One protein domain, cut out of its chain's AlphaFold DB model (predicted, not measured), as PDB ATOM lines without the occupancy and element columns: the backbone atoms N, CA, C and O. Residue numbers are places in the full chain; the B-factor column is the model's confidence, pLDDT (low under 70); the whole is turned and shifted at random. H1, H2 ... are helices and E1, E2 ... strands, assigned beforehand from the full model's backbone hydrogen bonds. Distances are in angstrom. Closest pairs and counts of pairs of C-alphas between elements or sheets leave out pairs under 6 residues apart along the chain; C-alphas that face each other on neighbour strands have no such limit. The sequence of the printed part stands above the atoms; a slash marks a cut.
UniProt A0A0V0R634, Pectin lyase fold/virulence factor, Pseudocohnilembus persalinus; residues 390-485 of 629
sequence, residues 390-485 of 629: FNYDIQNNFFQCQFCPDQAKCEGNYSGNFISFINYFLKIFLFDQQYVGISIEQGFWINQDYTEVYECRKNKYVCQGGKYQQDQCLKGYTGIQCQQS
ATOM      1  N   PHE A 390      60.244  95.697  31.556       75.62
ATOM      2  CA  PHE A 390      61.409  96.485  31.940       75.62
ATOM      3  C   PHE A 390      60.976  97.803  32.588       75.62
ATOM      4  O   PHE A 390      59.940  98.357  32.218       75.62
ATOM      5  N   ASN A 391      61.770  98.322  33.525       76.81
ATOM      6  CA  ASN A 391      61.598  99.673  34.052       76.81
ATOM      7  C   ASN A 391      62.761 100.553  33.578       76.81
ATOM      8  O   ASN A 391      63.899 100.341  33.994       76.81
ATOM      9  N   TYR A 392      62.472 101.486  32.666       66.12
ATOM     10  CA  TYR A 392      63.476 102.330  32.005       66.12
ATOM     11  C   TYR A 392      63.759 103.642  32.735       66.12
ATOM     12  O   TYR A 392      64.743 104.305  32.420       66.12
ATOM     13  N   ASP A 393      62.903 104.033  33.676       65.31
ATOM     14  CA  ASP A 393      63.024 105.307  34.368       65.31
ATOM     15  C   ASP A 393      62.547 105.150  35.799       65.31
ATOM     16  O   ASP A 393      61.397 105.424  36.142       65.31
ATOM     17  N   ILE A 394      63.451 104.686  36.651       62.44
ATOM     18  CA  ILE A 394      63.130 104.506  38.058       62.44
ATOM     19  C   ILE A 394      62.910 105.843  38.778       62.44
ATOM     20  O   ILE A 394      62.219 105.884  39.791       62.44
ATOM     21  N   GLN A 395      63.444 106.943  38.242       60.34
ATOM     22  CA  GLN A 395      63.285 108.271  38.829       60.34
ATOM     23  C   GLN A 395      61.861 108.811  38.611       60.34
ATOM     24  O   GLN A 395      61.304 109.423  39.521       60.34
ATOM     25  N   ASN A 396      61.245 108.544  37.451       59.84
ATOM     26  CA  ASN A 396      59.909 109.051  37.107       59.84
ATOM     27  C   ASN A 396      58.795 107.985  37.091       59.84
ATOM     28  O   ASN A 396      57.617 108.338  37.152       59.84
ATOM     29  N   ASN A 397      59.128 106.693  37.011       56.12
ATOM     30  CA  ASN A 397      58.183 105.585  36.820       56.12
ATOM     31  C   ASN A 397      58.456 104.426  37.795       56.12
ATOM     32  O   ASN A 397      58.623 103.263  37.432       56.12
ATOM     33  N   PHE A 398      58.490 104.766  39.081       67.25
ATOM     34  CA  PHE A 398      58.929 103.870  40.151       67.25
ATOM     35  C   PHE A 398      58.050 102.620  40.344       67.25
ATOM     36  O   PHE A 398      58.522 101.660  40.931       67.25
ATOM     37  N   PHE A 399      56.799 102.584  39.866       73.00
ATOM     38  CA  PHE A 399      55.785 101.650  40.392       73.00
ATOM     39  C   PHE A 399      55.331 100.515  39.462       73.00
ATOM     40  O   PHE A 399      54.514  99.695  39.875       73.00
ATOM     41  N   GLN A 400      55.794 100.452  38.212       79.12
ATOM     42  CA  GLN A 400      55.404  99.364  37.309       79.12
ATOM     43  C   GLN A 400      56.472  99.077  36.259       79.12
ATOM     44  O   GLN A 400      57.070  99.989  35.692       79.12
ATOM     45  N   CYS A 401      56.651  97.800  35.941       81.81
ATOM     46  CA  CYS A 401      57.374  97.404  34.742       81.81
ATOM     47  C   CYS A 401      56.497  97.631  33.517       81.81
ATOM     48  O   CYS A 401      55.304  97.324  33.525       81.81
ATOM     49  N   GLN A 402      57.094  98.128  32.443       80.00
ATOM     50  CA  GLN A 402      56.415  98.257  31.165       80.00
ATOM     51  C   GLN A 402      56.732  97.060  30.287       80.00
ATOM     52  O   GLN A 402      57.850  96.548  30.310       80.00
ATOM     53  N   PHE A 403      55.747  96.602  29.514       82.31
ATOM     54  CA  PHE A 403      56.005  95.595  28.493       82.31
ATOM     55  C   PHE A 403      57.028  96.116  27.499       82.31
ATOM     56  O   PHE A 403      57.023  97.292  27.135       82.31
ATOM     57  N   CYS A 404      57.888  95.212  27.052       81.12
ATOM     58  CA  CYS A 404      58.828  95.530  26.007       81.12
ATOM     59  C   CYS A 404      58.081  95.997  24.753       81.12
ATOM     60  O   CYS A 404      57.146  95.306  24.336       81.12
ATOM     61  N   PRO A 405      58.487  97.115  24.132       82.06
ATOM     62  CA  PRO A 405      57.953  97.496  22.835       82.06
ATOM     63  C   PRO A 405      58.126  96.366  21.819       82.06
ATOM     64  O   PRO A 405      59.116  95.627  21.852       82.06
ATOM     65  N   ASP A 406      57.187  96.248  20.881       80.56
ATOM     66  CA  ASP A 406      57.313  95.292  19.785       80.56
ATOM     67  C   ASP A 406      58.666  95.482  19.076       80.56
ATOM     68  O   ASP A 406      59.075  96.605  18.789       80.56
ATOM     69  N   GLN A 407      59.359  94.376  18.779       82.88
ATOM     70  CA  GLN A 407      60.696  94.345  18.150       82.88
ATOM     71  C   GLN A 407      61.872  94.771  19.045       82.88
ATOM     72  O   GLN A 407      63.024  94.681  18.611       82.88
ATOM     73  N   ALA A 408      61.622  95.150  20.297       84.12
ATOM     74  CA  ALA A 408      62.657  95.178  21.318       84.12
ATOM     75  C   ALA A 408      62.760  93.813  22.016       84.12
ATOM     76  O   ALA A 408      61.778  93.092  22.205       84.12
ATOM     77  N   LYS A 409      63.977  93.448  22.419       79.88
ATOM     78  CA  LYS A 409      64.229  92.332  23.332       79.88
ATOM     79  C   LYS A 409      64.545  92.912  24.697       79.88
ATOM     80  O   LYS A 409      65.650  93.389  24.919       79.88
ATOM     81  N   CYS A 410      63.571  92.873  25.594       73.06
ATOM     82  CA  CYS A 410      63.776  93.219  26.990       73.06
ATOM     83  C   CYS A 410      64.067  91.929  27.727       73.06
ATOM     84  O   CYS A 410      63.191  91.081  27.928       73.06
ATOM     85  N   GLU A 411      65.316  91.772  28.115       63.88
ATOM     86  CA  GLU A 411      65.654  90.797  29.126       63.88
ATOM     87  C   GLU A 411      65.220  91.445  30.449       63.88
ATOM     88  O   GLU A 411      65.836  92.377  30.941       63.88
ATOM     89  N   GLY A 412      64.039  91.079  30.944       56.75
ATOM     90  CA  GLY A 412      63.632  91.438  32.300       56.75
ATOM     91  C   GLY A 412      64.489  90.664  33.300       56.75
ATOM     92  O   GLY A 412      65.050  89.612  32.972       56.75
ATOM     93  N   ASN A 413      64.583  91.156  34.528       53.28
ATOM     94  CA  ASN A 413      65.300  90.472  35.588       53.28
ATOM     95  C   ASN A 413      64.461  89.265  36.059       53.28
ATOM     96  O   ASN A 413      63.474  89.406  36.770       53.28
ATOM     97  N   TYR A 414      64.782  88.069  35.559       49.19
ATOM     98  CA  TYR A 414      63.923  86.887  35.674       49.19
ATOM     99  C   TYR A 414      63.697  86.468  37.138       49.19
ATOM    100  O   TYR A 414      64.475  85.704  37.706       49.19
ATOM    101  N   SER A 415      62.594  86.909  37.742       47.75
ATOM    102  CA  SER A 415      62.037  86.291  38.942       47.75
ATOM    103  C   SER A 415      60.977  85.272  38.529       47.75
ATOM    104  O   SER A 415      60.035  85.581  37.806       47.75
ATOM    105  N   GLY A 416      61.127  84.024  38.975       43.44
ATOM    106  CA  GLY A 416      60.020  83.063  38.932       43.44
ATOM    107  C   GLY A 416      60.280  81.779  38.155       43.44
ATOM    108  O   GLY A 416      59.612  81.500  37.169       43.44
ATOM    109  N   ASN A 417      61.237  80.969  38.613       43.09
ATOM    110  CA  ASN A 417      61.013  79.597  39.104       43.09
ATOM    111  C   ASN A 417      62.378  78.950  39.374       43.09
ATOM    112  O   ASN A 417      63.255  79.004  38.511       43.09
ATOM    113  N   PHE A 418      62.542  78.256  40.502       47.31
ATOM    114  CA  PHE A 418      63.782  77.536  40.849       47.31
ATOM    115  C   PHE A 418      64.238  76.559  39.739       47.31
ATOM    116  O   PHE A 418      65.425  76.390  39.476       47.31
ATOM    117  N   ILE A 419      63.289  75.980  38.996       48.81
ATOM    118  CA  ILE A 419      63.557  75.090  37.849       48.81
ATOM    119  C   ILE A 419      64.062  75.862  36.612       48.81
ATOM    120  O   ILE A 419      64.916  75.365  35.876       48.81
ATOM    121  N   SER A 420      63.578  77.087  36.381       49.62
ATOM    122  CA  SER A 420      64.099  77.962  35.317       49.62
ATOM    123  C   SER A 420      65.521  78.431  35.647       49.62
ATOM    124  O   SER A 420      66.367  78.513  34.758       49.62
ATOM    125  N   PHE A 421      65.807  78.637  36.936       51.97
ATOM    126  CA  PHE A 421      67.123  79.022  37.440       51.97
ATOM    127  C   PHE A 421      68.202  77.959  37.177       51.97
ATOM    128  O   PHE A 421      69.258  78.312  36.666       51.97
ATOM    129  N   ILE A 422      67.944  76.660  37.403       51.88
ATOM    130  CA  ILE A 422      68.926  75.593  37.089       51.88
ATOM    131  C   ILE A 422      69.281  75.580  35.590       51.88
ATOM    132  O   ILE A 422      70.452  75.467  35.221       51.88
ATOM    133  N   ASN A 423      68.286  75.746  34.714       48.19
ATOM    134  CA  ASN A 423      68.506  75.796  33.264       48.19
ATOM    135  C   ASN A 423      69.249  77.064  32.815       48.19
ATOM    136  O   ASN A 423      70.001  77.029  31.841       48.19
ATOM    137  N   TYR A 424      69.049  78.179  33.516       48.56
ATOM    138  CA  TYR A 424      69.743  79.439  33.269       48.56
ATOM    139  C   TYR A 424      71.190  79.411  33.784       48.56
ATOM    140  O   TYR A 424      72.107  79.789  33.058       48.56
ATOM    141  N   PHE A 425      71.422  78.858  34.974       50.16
ATOM    142  CA  PHE A 425      72.753  78.686  35.563       50.16
ATOM    143  C   PHE A 425      73.644  77.776  34.700       50.16
ATOM    144  O   PHE A 425      74.810  78.083  34.462       50.16
ATOM    145  N   LEU A 426      73.073  76.708  34.127       52.53
ATOM    146  CA  LEU A 426      73.757  75.866  33.136       52.53
ATOM    147  C   LEU A 426      74.042  76.592  31.807       52.53
ATOM    148  O   LEU A 426      74.997  76.237  31.120       52.53
ATOM    149  N   LYS A 427      73.247  77.606  31.434       50.22
ATOM    150  CA  LYS A 427      73.481  78.429  30.235       50.22
ATOM    151  C   LYS A 427      74.559  79.497  30.443       50.22
ATOM    152  O   LYS A 427      75.348  79.702  29.525       50.22
ATOM    153  N   ILE A 428      74.625  80.126  31.619       48.84
ATOM    154  CA  ILE A 428      75.630  81.160  31.939       48.84
ATOM    155  C   ILE A 428      77.056  80.599  31.874       48.84
ATOM    156  O   ILE A 428      77.953  81.263  31.370       48.84
ATOM    157  N   PHE A 429      77.279  79.358  32.316       47.31
ATOM    158  CA  PHE A 429      78.612  78.743  32.255       47.31
ATOM    159  C   PHE A 429      79.056  78.322  30.843       47.31
ATOM    160  O   PHE A 429      80.204  77.912  30.670       47.31
ATOM    161  N   LEU A 430      78.178  78.400  29.835       45.84
ATOM    162  CA  LEU A 430      78.454  77.910  28.480       45.84
ATOM    163  C   LEU A 430      78.372  78.978  27.376       45.84
ATOM    164  O   LEU A 430      78.746  78.670  26.245       45.84
ATOM    165  N   PHE A 431      77.937  80.210  27.661       42.47
ATOM    166  CA  PHE A 431      77.838  81.280  26.660       42.47
ATOM    167  C   PHE A 431      78.270  82.644  27.210       42.47
ATOM    168  O   PHE A 431      77.971  82.986  28.351       42.47
ATOM    169  N   ASP A 432      78.977  83.404  26.365       38.38
ATOM    170  CA  ASP A 432      79.492  84.750  26.637       38.38
ATOM    171  C   ASP A 432      78.415  85.697  27.186       38.38
ATOM    172  O   ASP A 432      77.266  85.704  26.739       38.38
ATOM    173  N   GLN A 433      78.827  86.512  28.157       41.41
ATOM    174  CA  GLN A 433      77.974  87.351  28.990       41.41
ATOM    175  C   GLN A 433      77.130  88.347  28.183       41.41
ATOM    176  O   GLN A 433      77.621  89.361  27.682       41.41
ATOM    177  N   GLN A 434      75.824  88.098  28.096       44.06
ATOM    178  CA  GLN A 434      74.859  89.079  27.612       44.06
ATOM    179  C   GLN A 434      74.235  89.796  28.807       44.06
ATOM    180  O   GLN A 434      73.343  89.290  29.474       44.06
ATOM    181  N   TYR A 435      74.761  90.989  29.090       44.41
ATOM    182  CA  TYR A 435      74.180  91.915  30.059       44.41
ATOM    183  C   TYR A 435      72.753  92.303  29.663       44.41
ATOM    184  O   TYR A 435      72.477  92.623  28.506       44.41
ATOM    185  N   VAL A 436      71.886  92.302  30.653       50.72
ATOM    186  CA  VAL A 436      70.437  92.400  30.545       50.72
ATOM    187  C   VAL A 436      70.020  93.871  30.429       50.72
ATOM    188  O   VAL A 436      70.508  94.717  31.172       50.72
ATOM    189  N   GLY A 437      69.186  94.178  29.438       65.38
ATOM    190  CA  GLY A 437      68.726  95.522  29.079       65.38
ATOM    191  C   GLY A 437      67.793  95.468  27.866       65.38
ATOM    192  O   GLY A 437      67.636  94.407  27.254       65.38
ATOM    193  N   ILE A 438      67.181  96.594  27.487       72.62
ATOM    194  CA  ILE A 438      66.443  96.692  26.218       72.62
ATOM    195  C   ILE A 438      67.452  96.595  25.070       72.62
ATOM    196  O   ILE A 438      68.206  97.526  24.814       72.62
ATOM    197  N   SER A 439      67.479  95.467  24.365       85.06
ATOM    198  CA  SER A 439      68.280  95.297  23.156       85.06
ATOM    199  C   SER A 439      67.409  95.503  21.926       85.06
ATOM    200  O   SER A 439      66.430  94.786  21.711       85.06
ATOM    201  N   ILE A 440      67.809  96.440  21.075       87.06
ATOM    202  CA  ILE A 440      67.170  96.680  19.781       87.06
ATOM    203  C   ILE A 440      67.944  95.943  18.689       87.06
ATOM    204  O   ILE A 440      69.175  95.980  18.660       87.06
ATOM    205  N   GLU A 441      67.243  95.238  17.801       89.38
ATOM    206  CA  GLU A 441      67.886  94.573  16.665       89.38
ATOM    207  C   GLU A 441      68.404  95.595  15.640       89.38
ATOM    208  O   GLU A 441      67.864  96.693  15.492       89.38
ATOM    209  N   GLN A 442      69.451  95.230  14.897       90.50
ATOM    210  CA  GLN A 442      69.961  96.069  13.813       90.50
ATOM    211  C   GLN A 442      68.846  96.394  12.802       90.50
ATOM    212  O   GLN A 442      68.058  95.531  12.418       90.50
ATOM    213  N   GLY A 443      68.813  97.640  12.325       88.62
ATOM    214  CA  GLY A 443      67.762  98.157  11.447       88.62
ATOM    215  C   GLY A 443      66.605  98.833  12.185       88.62
ATOM    216  O   GLY A 443      65.739  99.409  11.524       88.62
ATOM    217  N   PHE A 444      66.626  98.821  13.518       89.56
ATOM    218  CA  PHE A 444      65.647  99.471  14.380       89.56
ATOM    219  C   PHE A 444      66.335 100.413  15.379       89.56
ATOM    220  O   PHE A 444      67.522 100.265  15.675       89.56
ATOM    221  N   TRP A 445      65.591 101.390  15.894       87.06
ATOM    222  CA  TRP A 445      66.014 102.262  16.997       87.06
ATOM    223  C   TRP A 445      64.821 102.554  17.914       87.06
ATOM    224  O   TRP A 445      63.677 102.470  17.463       87.06
ATOM    225  N   ILE A 446      65.065 102.886  19.181       86.31
ATOM    226  CA  ILE A 446      64.015 103.215  20.156       86.31
ATOM    227  C   ILE A 446      64.035 104.710  20.508       86.31
ATOM    228  O   ILE A 446      65.107 105.319  20.614       86.31
ATOM    229  N   ASN A 447      62.860 105.326  20.676       83.94
ATOM    230  CA  ASN A 447      62.778 106.725  21.116       83.94
ATOM    231  C   ASN A 447      63.389 106.951  22.511       83.94
ATOM    232  O   ASN A 447      63.679 106.020  23.252       83.94
ATOM    233  N   GLN A 448      63.593 108.228  22.859       80.06
ATOM    234  CA  GLN A 448      64.166 108.661  24.146       80.06
ATOM    235  C   GLN A 448      63.356 108.192  25.351       80.06
ATOM    236  O   GLN A 448      63.939 107.919  26.392       80.06
ATOM    237  N   ASP A 449      62.048 108.027  25.171       77.06
ATOM    238  CA  ASP A 449      61.148 107.580  26.228       77.06
ATOM    239  C   ASP A 449      61.059 106.046  26.333       77.06
ATOM    240  O   ASP A 449      60.317 105.542  27.167       77.06
ATOM    241  N   TYR A 450      61.775 105.295  25.483       77.25
ATOM    242  CA  TYR A 450      61.754 103.825  25.424       77.25
ATOM    243  C   TYR A 450      60.356 103.203  25.226       77.25
ATOM    244  O   TYR A 450      60.123 102.046  25.574       77.25
ATOM    245  N   THR A 451      59.420 103.950  24.639       80.88
ATOM    246  CA  THR A 451      58.022 103.529  24.448       80.88
ATOM    247  C   THR A 451      57.742 102.961  23.061       80.88
ATOM    248  O   THR A 451      56.845 102.134  22.909       80.88
ATOM    249  N   GLU A 452      58.498 103.371  22.041       85.31
ATOM    250  CA  GLU A 452      58.255 102.984  20.650       85.31
ATOM    251  C   GLU A 452      59.561 102.653  19.919       85.31
ATOM    252  O   GLU A 452      60.533 103.414  19.952       85.31
ATOM    253  N   VAL A 453      59.556 101.519  19.213       88.31
ATOM    254  CA  VAL A 453      60.642 101.082  18.327       88.31
ATOM    255  C   VAL A 453      60.276 101.422  16.888       88.31
ATOM    256  O   VAL A 453      59.182 101.117  16.412       88.31
ATOM    257  N   TYR A 454      61.211 102.034  16.170       87.94
ATOM    258  CA  TYR A 454      61.024 102.445  14.787       87.94
ATOM    259  C   TYR A 454      61.985 101.707  13.861       87.94
ATOM    260  O   TYR A 454      63.194 101.661  14.090       87.94
ATOM    261  N   GLU A 455      61.455 101.209  12.746       89.38
ATOM    262  CA  GLU A 455      62.268 100.692  11.646       89.38
ATOM    263  C   GLU A 455      62.935 101.838  10.874       89.38
ATOM    264  O   GLU A 455      62.291 102.803  10.443       89.38
ATOM    265  N   CYS A 456      64.227 101.688  10.596       88.12
ATOM    266  CA  CYS A 456      64.993 102.625   9.785       88.12
ATOM    267  C   CYS A 456      64.791 102.327   8.298       88.12
ATOM    268  O   CYS A 456      65.622 101.722   7.622       88.12
ATOM    269  N   ARG A 457      63.627 102.753   7.791       85.00
ATOM    270  CA  ARG A 457      63.104 102.392   6.461       85.00
ATOM    271  C   ARG A 457      64.019 102.766   5.295       85.00
ATOM    272  O   ARG A 457      64.040 102.052   4.299       85.00
ATOM    273  N   LYS A 458      64.739 103.888   5.393       83.38
ATOM    274  CA  LYS A 458      65.579 104.397   4.294       83.38
ATOM    275  C   LYS A 458      66.967 103.765   4.261       83.38
ATOM    276  O   LYS A 458      67.460 103.445   3.186       83.38
ATOM    277  N   ASN A 459      67.590 103.577   5.422       84.44
ATOM    278  CA  ASN A 459      68.906 102.962   5.524       84.44
ATOM    279  C   ASN A 459      69.026 102.157   6.823       84.44
ATOM    280  O   ASN A 459      69.316 102.705   7.886       84.44
ATOM    281  N   LYS A 460      68.850 100.836   6.717       89.12
ATOM    282  CA  LYS A 460      68.929  99.918   7.864       89.12
ATOM    283  C   LYS A 460      70.306  99.903   8.534       89.12
ATOM    284  O   LYS A 460      70.395  99.538   9.695       89.12
ATOM    285  N   TYR A 461      71.369 100.320   7.840       86.25
ATOM    286  CA  TYR A 461      72.728 100.334   8.392       86.25
ATOM    287  C   TYR A 461      73.010 101.533   9.299       86.25
ATOM    288  O   TYR A 461      73.980 101.501  10.053       86.25
ATOM    289  N   VAL A 462      72.184 102.584   9.232       85.88
ATOM    290  CA  VAL A 462      72.312 103.750  10.120       85.88
ATOM    291  C   VAL A 462      71.857 103.400  11.530       85.88
ATOM    292  O   VAL A 462      72.413 103.926  12.489       85.88
ATOM    293  N   CYS A 463      70.912 102.471  11.656       90.12
ATOM    294  CA  CYS A 463      70.439 101.974  12.936       90.12
ATOM    295  C   CYS A 463      71.165 100.683  13.269       90.12
ATOM    296  O   CYS A 463      70.843  99.607  12.764       90.12
ATOM    297  N   GLN A 464      72.204 100.812  14.084       89.81
ATOM    298  CA  GLN A 464      73.049  99.689  14.467       89.81
ATOM    299  C   GLN A 464      72.324  98.743  15.433       89.81
ATOM    300  O   GLN A 464      72.741  97.595  15.579       89.81
ATOM    301  N   GLY A 465      71.206  99.191  16.020       87.19
ATOM    302  CA  GLY A 465      70.597  98.515  17.157       87.19
ATOM    303  C   GLY A 465      71.543  98.563  18.357       87.19
ATOM    304  O   GLY A 465      72.494  99.335  18.388       87.19
ATOM    305  N   GLY A 466      71.303  97.728  19.354       83.56
ATOM    306  CA  GLY A 466      72.107  97.691  20.574       83.56
ATOM    307  C   GLY A 466      71.328  98.125  21.806       83.56
ATOM    308  O   GLY A 466      70.107  98.290  21.769       83.56
ATOM    309  N   LYS A 467      72.055  98.230  22.922       75.12
ATOM    310  CA  LYS A 467      71.470  98.351  24.265       75.12
ATOM    311  C   LYS A 467      71.224  99.793  24.680       75.12
ATOM    312  O   LYS A 467      70.174 100.110  25.222       75.12
ATOM    313  N   TYR A 468      72.181 100.672  24.402       75.94
ATOM    314  CA  TYR A 468      72.089 102.072  24.787       75.94
ATOM    315  C   TYR A 468      71.632 102.916  23.614       75.94
ATOM    316  O   TYR A 468      72.093 102.724  22.490       75.94
ATOM    317  N   GLN A 469      70.770 103.893  23.879       78.00
ATOM    318  CA  GLN A 469      70.261 104.765  22.832       78.00
ATOM    319  C   GLN A 469      71.384 105.458  22.042       78.00
ATOM    320  O   GLN A 469      71.289 105.562  20.820       78.00
ATOM    321  N   GLN A 470      72.468 105.880  22.705       78.69
ATOM    322  CA  GLN A 470      73.612 106.493  22.021       78.69
ATOM    323  C   GLN A 470      74.334 105.559  21.035       78.69
ATOM    324  O   GLN A 470      74.978 106.050  20.109       78.69
ATOM    325  N   ASP A 471      74.203 104.243  21.204       81.94
ATOM    326  CA  ASP A 471      74.862 103.235  20.369       81.94
ATOM    327  C   ASP A 471      73.950 102.729  19.246       81.94
ATOM    328  O   ASP A 471      74.413 102.120  18.284       81.94
ATOM    329  N   GLN A 472      72.644 103.005  19.340       85.06
ATOM    330  CA  GLN A 472      71.656 102.539  18.366       85.06
ATOM    331  C   GLN A 472      71.786 103.202  17.000       85.06
ATOM    332  O   GLN A 472      71.243 102.690  16.019       85.06
ATOM    333  N   CYS A 473      72.530 104.303  16.918       85.38
ATOM    334  CA  CYS A 473      72.767 105.028  15.688       85.38
ATOM    335  C   CYS A 473      74.250 105.066  15.329       85.38
ATOM    336  O   CYS A 473      75.128 105.196  16.179       85.38
ATOM    337  N   LEU A 474      74.529 105.035  14.026       86.81
ATOM    338  CA  LEU A 474      75.868 105.269  13.508       86.81
ATOM    339  C   LEU A 474      76.385 106.632  14.001       86.81
ATOM    340  O   LEU A 474      75.680 107.641  13.931       86.81
ATOM    341  N   LYS A 475      77.637 106.669  14.467       82.12
ATOM    342  CA  LYS A 475      78.280 107.876  15.005       82.12
ATOM    343  C   LYS A 475      78.084 109.083  14.074       82.12
ATOM    344  O   LYS A 475      78.551 109.072  12.937       82.12
ATOM    345  N   GLY A 476      77.420 110.125  14.582       76.69
ATOM    346  CA  GLY A 476      77.055 111.333  13.827       76.69
ATOM    347  C   GLY A 476      75.562 111.466  13.504       76.69
ATOM    348  O   GLY A 476      75.156 112.519  13.022       76.69
ATOM    349  N   TYR A 477      74.750 110.448  13.801       74.81
ATOM    350  CA  TYR A 477      73.288 110.487  13.715       74.81
ATOM    351  C   TYR A 477      72.677 110.394  15.118       74.81
ATOM    352  O   TYR A 477      73.121 109.578  15.922       74.81
ATOM    353  N   THR A 478      71.660 111.209  15.420       73.88
ATOM    354  CA  THR A 478      70.907 111.131  16.687       73.88
ATOM    355  C   THR A 478      69.398 111.307  16.473       73.88
ATOM    356  O   THR A 478      68.947 112.046  15.593       73.88
ATOM    357  N   GLY A 479      68.593 110.614  17.286       72.56
ATOM    358  CA  GLY A 479      67.132 110.748  17.320       72.56
ATOM    359  C   GLY A 479      66.454 110.563  15.956       72.56
ATOM    360  O   GLY A 479      66.760 109.638  15.206       72.56
ATOM    361  N   ILE A 480      65.561 111.492  15.594       69.00
ATOM    362  CA  ILE A 480      64.830 111.479  14.310       69.00
ATOM    363  C   ILE A 480      65.773 111.450  13.094       69.00
ATOM    364  O   ILE A 480      65.400 110.934  12.038       69.00
ATOM    365  N   GLN A 481      67.011 111.944  13.209       68.50
ATOM    366  CA  GLN A 481      67.965 111.896  12.096       68.50
ATOM    367  C   GLN A 481      68.354 110.457  11.733       68.50
ATOM    368  O   GLN A 481      68.607 110.191  10.557       68.50
ATOM    369  N   CYS A 482      68.304 109.518  12.686       69.31
ATOM    370  CA  CYS A 482      68.487 108.088  12.419       69.31
ATOM    371  C   CYS A 482      67.340 107.506  11.579       69.31
ATOM    372  O   CYS A 482      67.549 106.609  10.767       69.31
ATOM    373  N   GLN A 483      66.130 108.063  11.712       61.91
ATOM    374  CA  GLN A 483      64.970 107.683  10.906       61.91
ATOM    375  C   GLN A 483      65.007 108.306   9.498       61.91
ATOM    376  O   GLN A 483      64.503 107.714   8.540       61.91
ATOM    377  N   GLN A 484      65.560 109.518   9.369       62.25
ATOM    378  CA  GLN A 484      65.395 110.353   8.173       62.25
ATOM    379  C   GLN A 484      66.580 110.380   7.197       62.25
ATOM    380  O   GLN A 484      66.384 110.823   6.060       62.25
ATOM    381  N   SER A 485      67.770 109.902   7.566       48.69
ATOM    382  CA  SER A 485      68.947 109.985   6.689       48.69
ATOM    383  C   SER A 485      68.774 109.136   5.414       48.69
ATOM    384  O   SER A 485      68.688 107.914   5.499       48.69
TER     385      SER A 485
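AT A GLANCE: This is residues 390 to 485 of the 629 residues of the protein "Pectin lyase fold/virulence factor" of Pseudocohnilembus persalinus (UniProt A0A0V0R634). With little regular structure, this is a body of loops round two small two-stranded sheets, E1 with E2 and the hairpin E3 and E4; residues 415 to 423 and 425 to 433, with most of H1, stick out at one end, and short H2 lies at the other. The printed part has 96 residues, 28 in named elements, ordered E1, H1, E2, E3, E4, H2; both sheets are antiparallel, the class mixed. It is loose, radius of gyration of the C-alphas 15.5 A, spanning 47 by 34 by 19 A.

HOW THE PARTS SIT: E1, residues 408 to 410, and E2, residues 438 to 440, are antiparallel, with N 409 and O 439 within hydrogen-bond range at 2.9 A. E3, residues 444 to 446, and E4, residues 453 to 455, form an antiparallel hairpin, N 454 and O 445 within range at 2.8 A. H1, residues 418 to 428, with 6 of 7 O i to N i+4 pairs within range, is apart from E3.

IN THESE COORDINATES: H1 is 15.3 A long from C-alpha 418 (63.782, 77.536, 40.849). H2, residues 480 to 484, ends at C-alpha 484 (65.395, 110.353, 8.173).

THE WHOLE: The printed part has no cut. The E4 to H2 link is long. Residues 411 to 437 are among those under pLDDT 70.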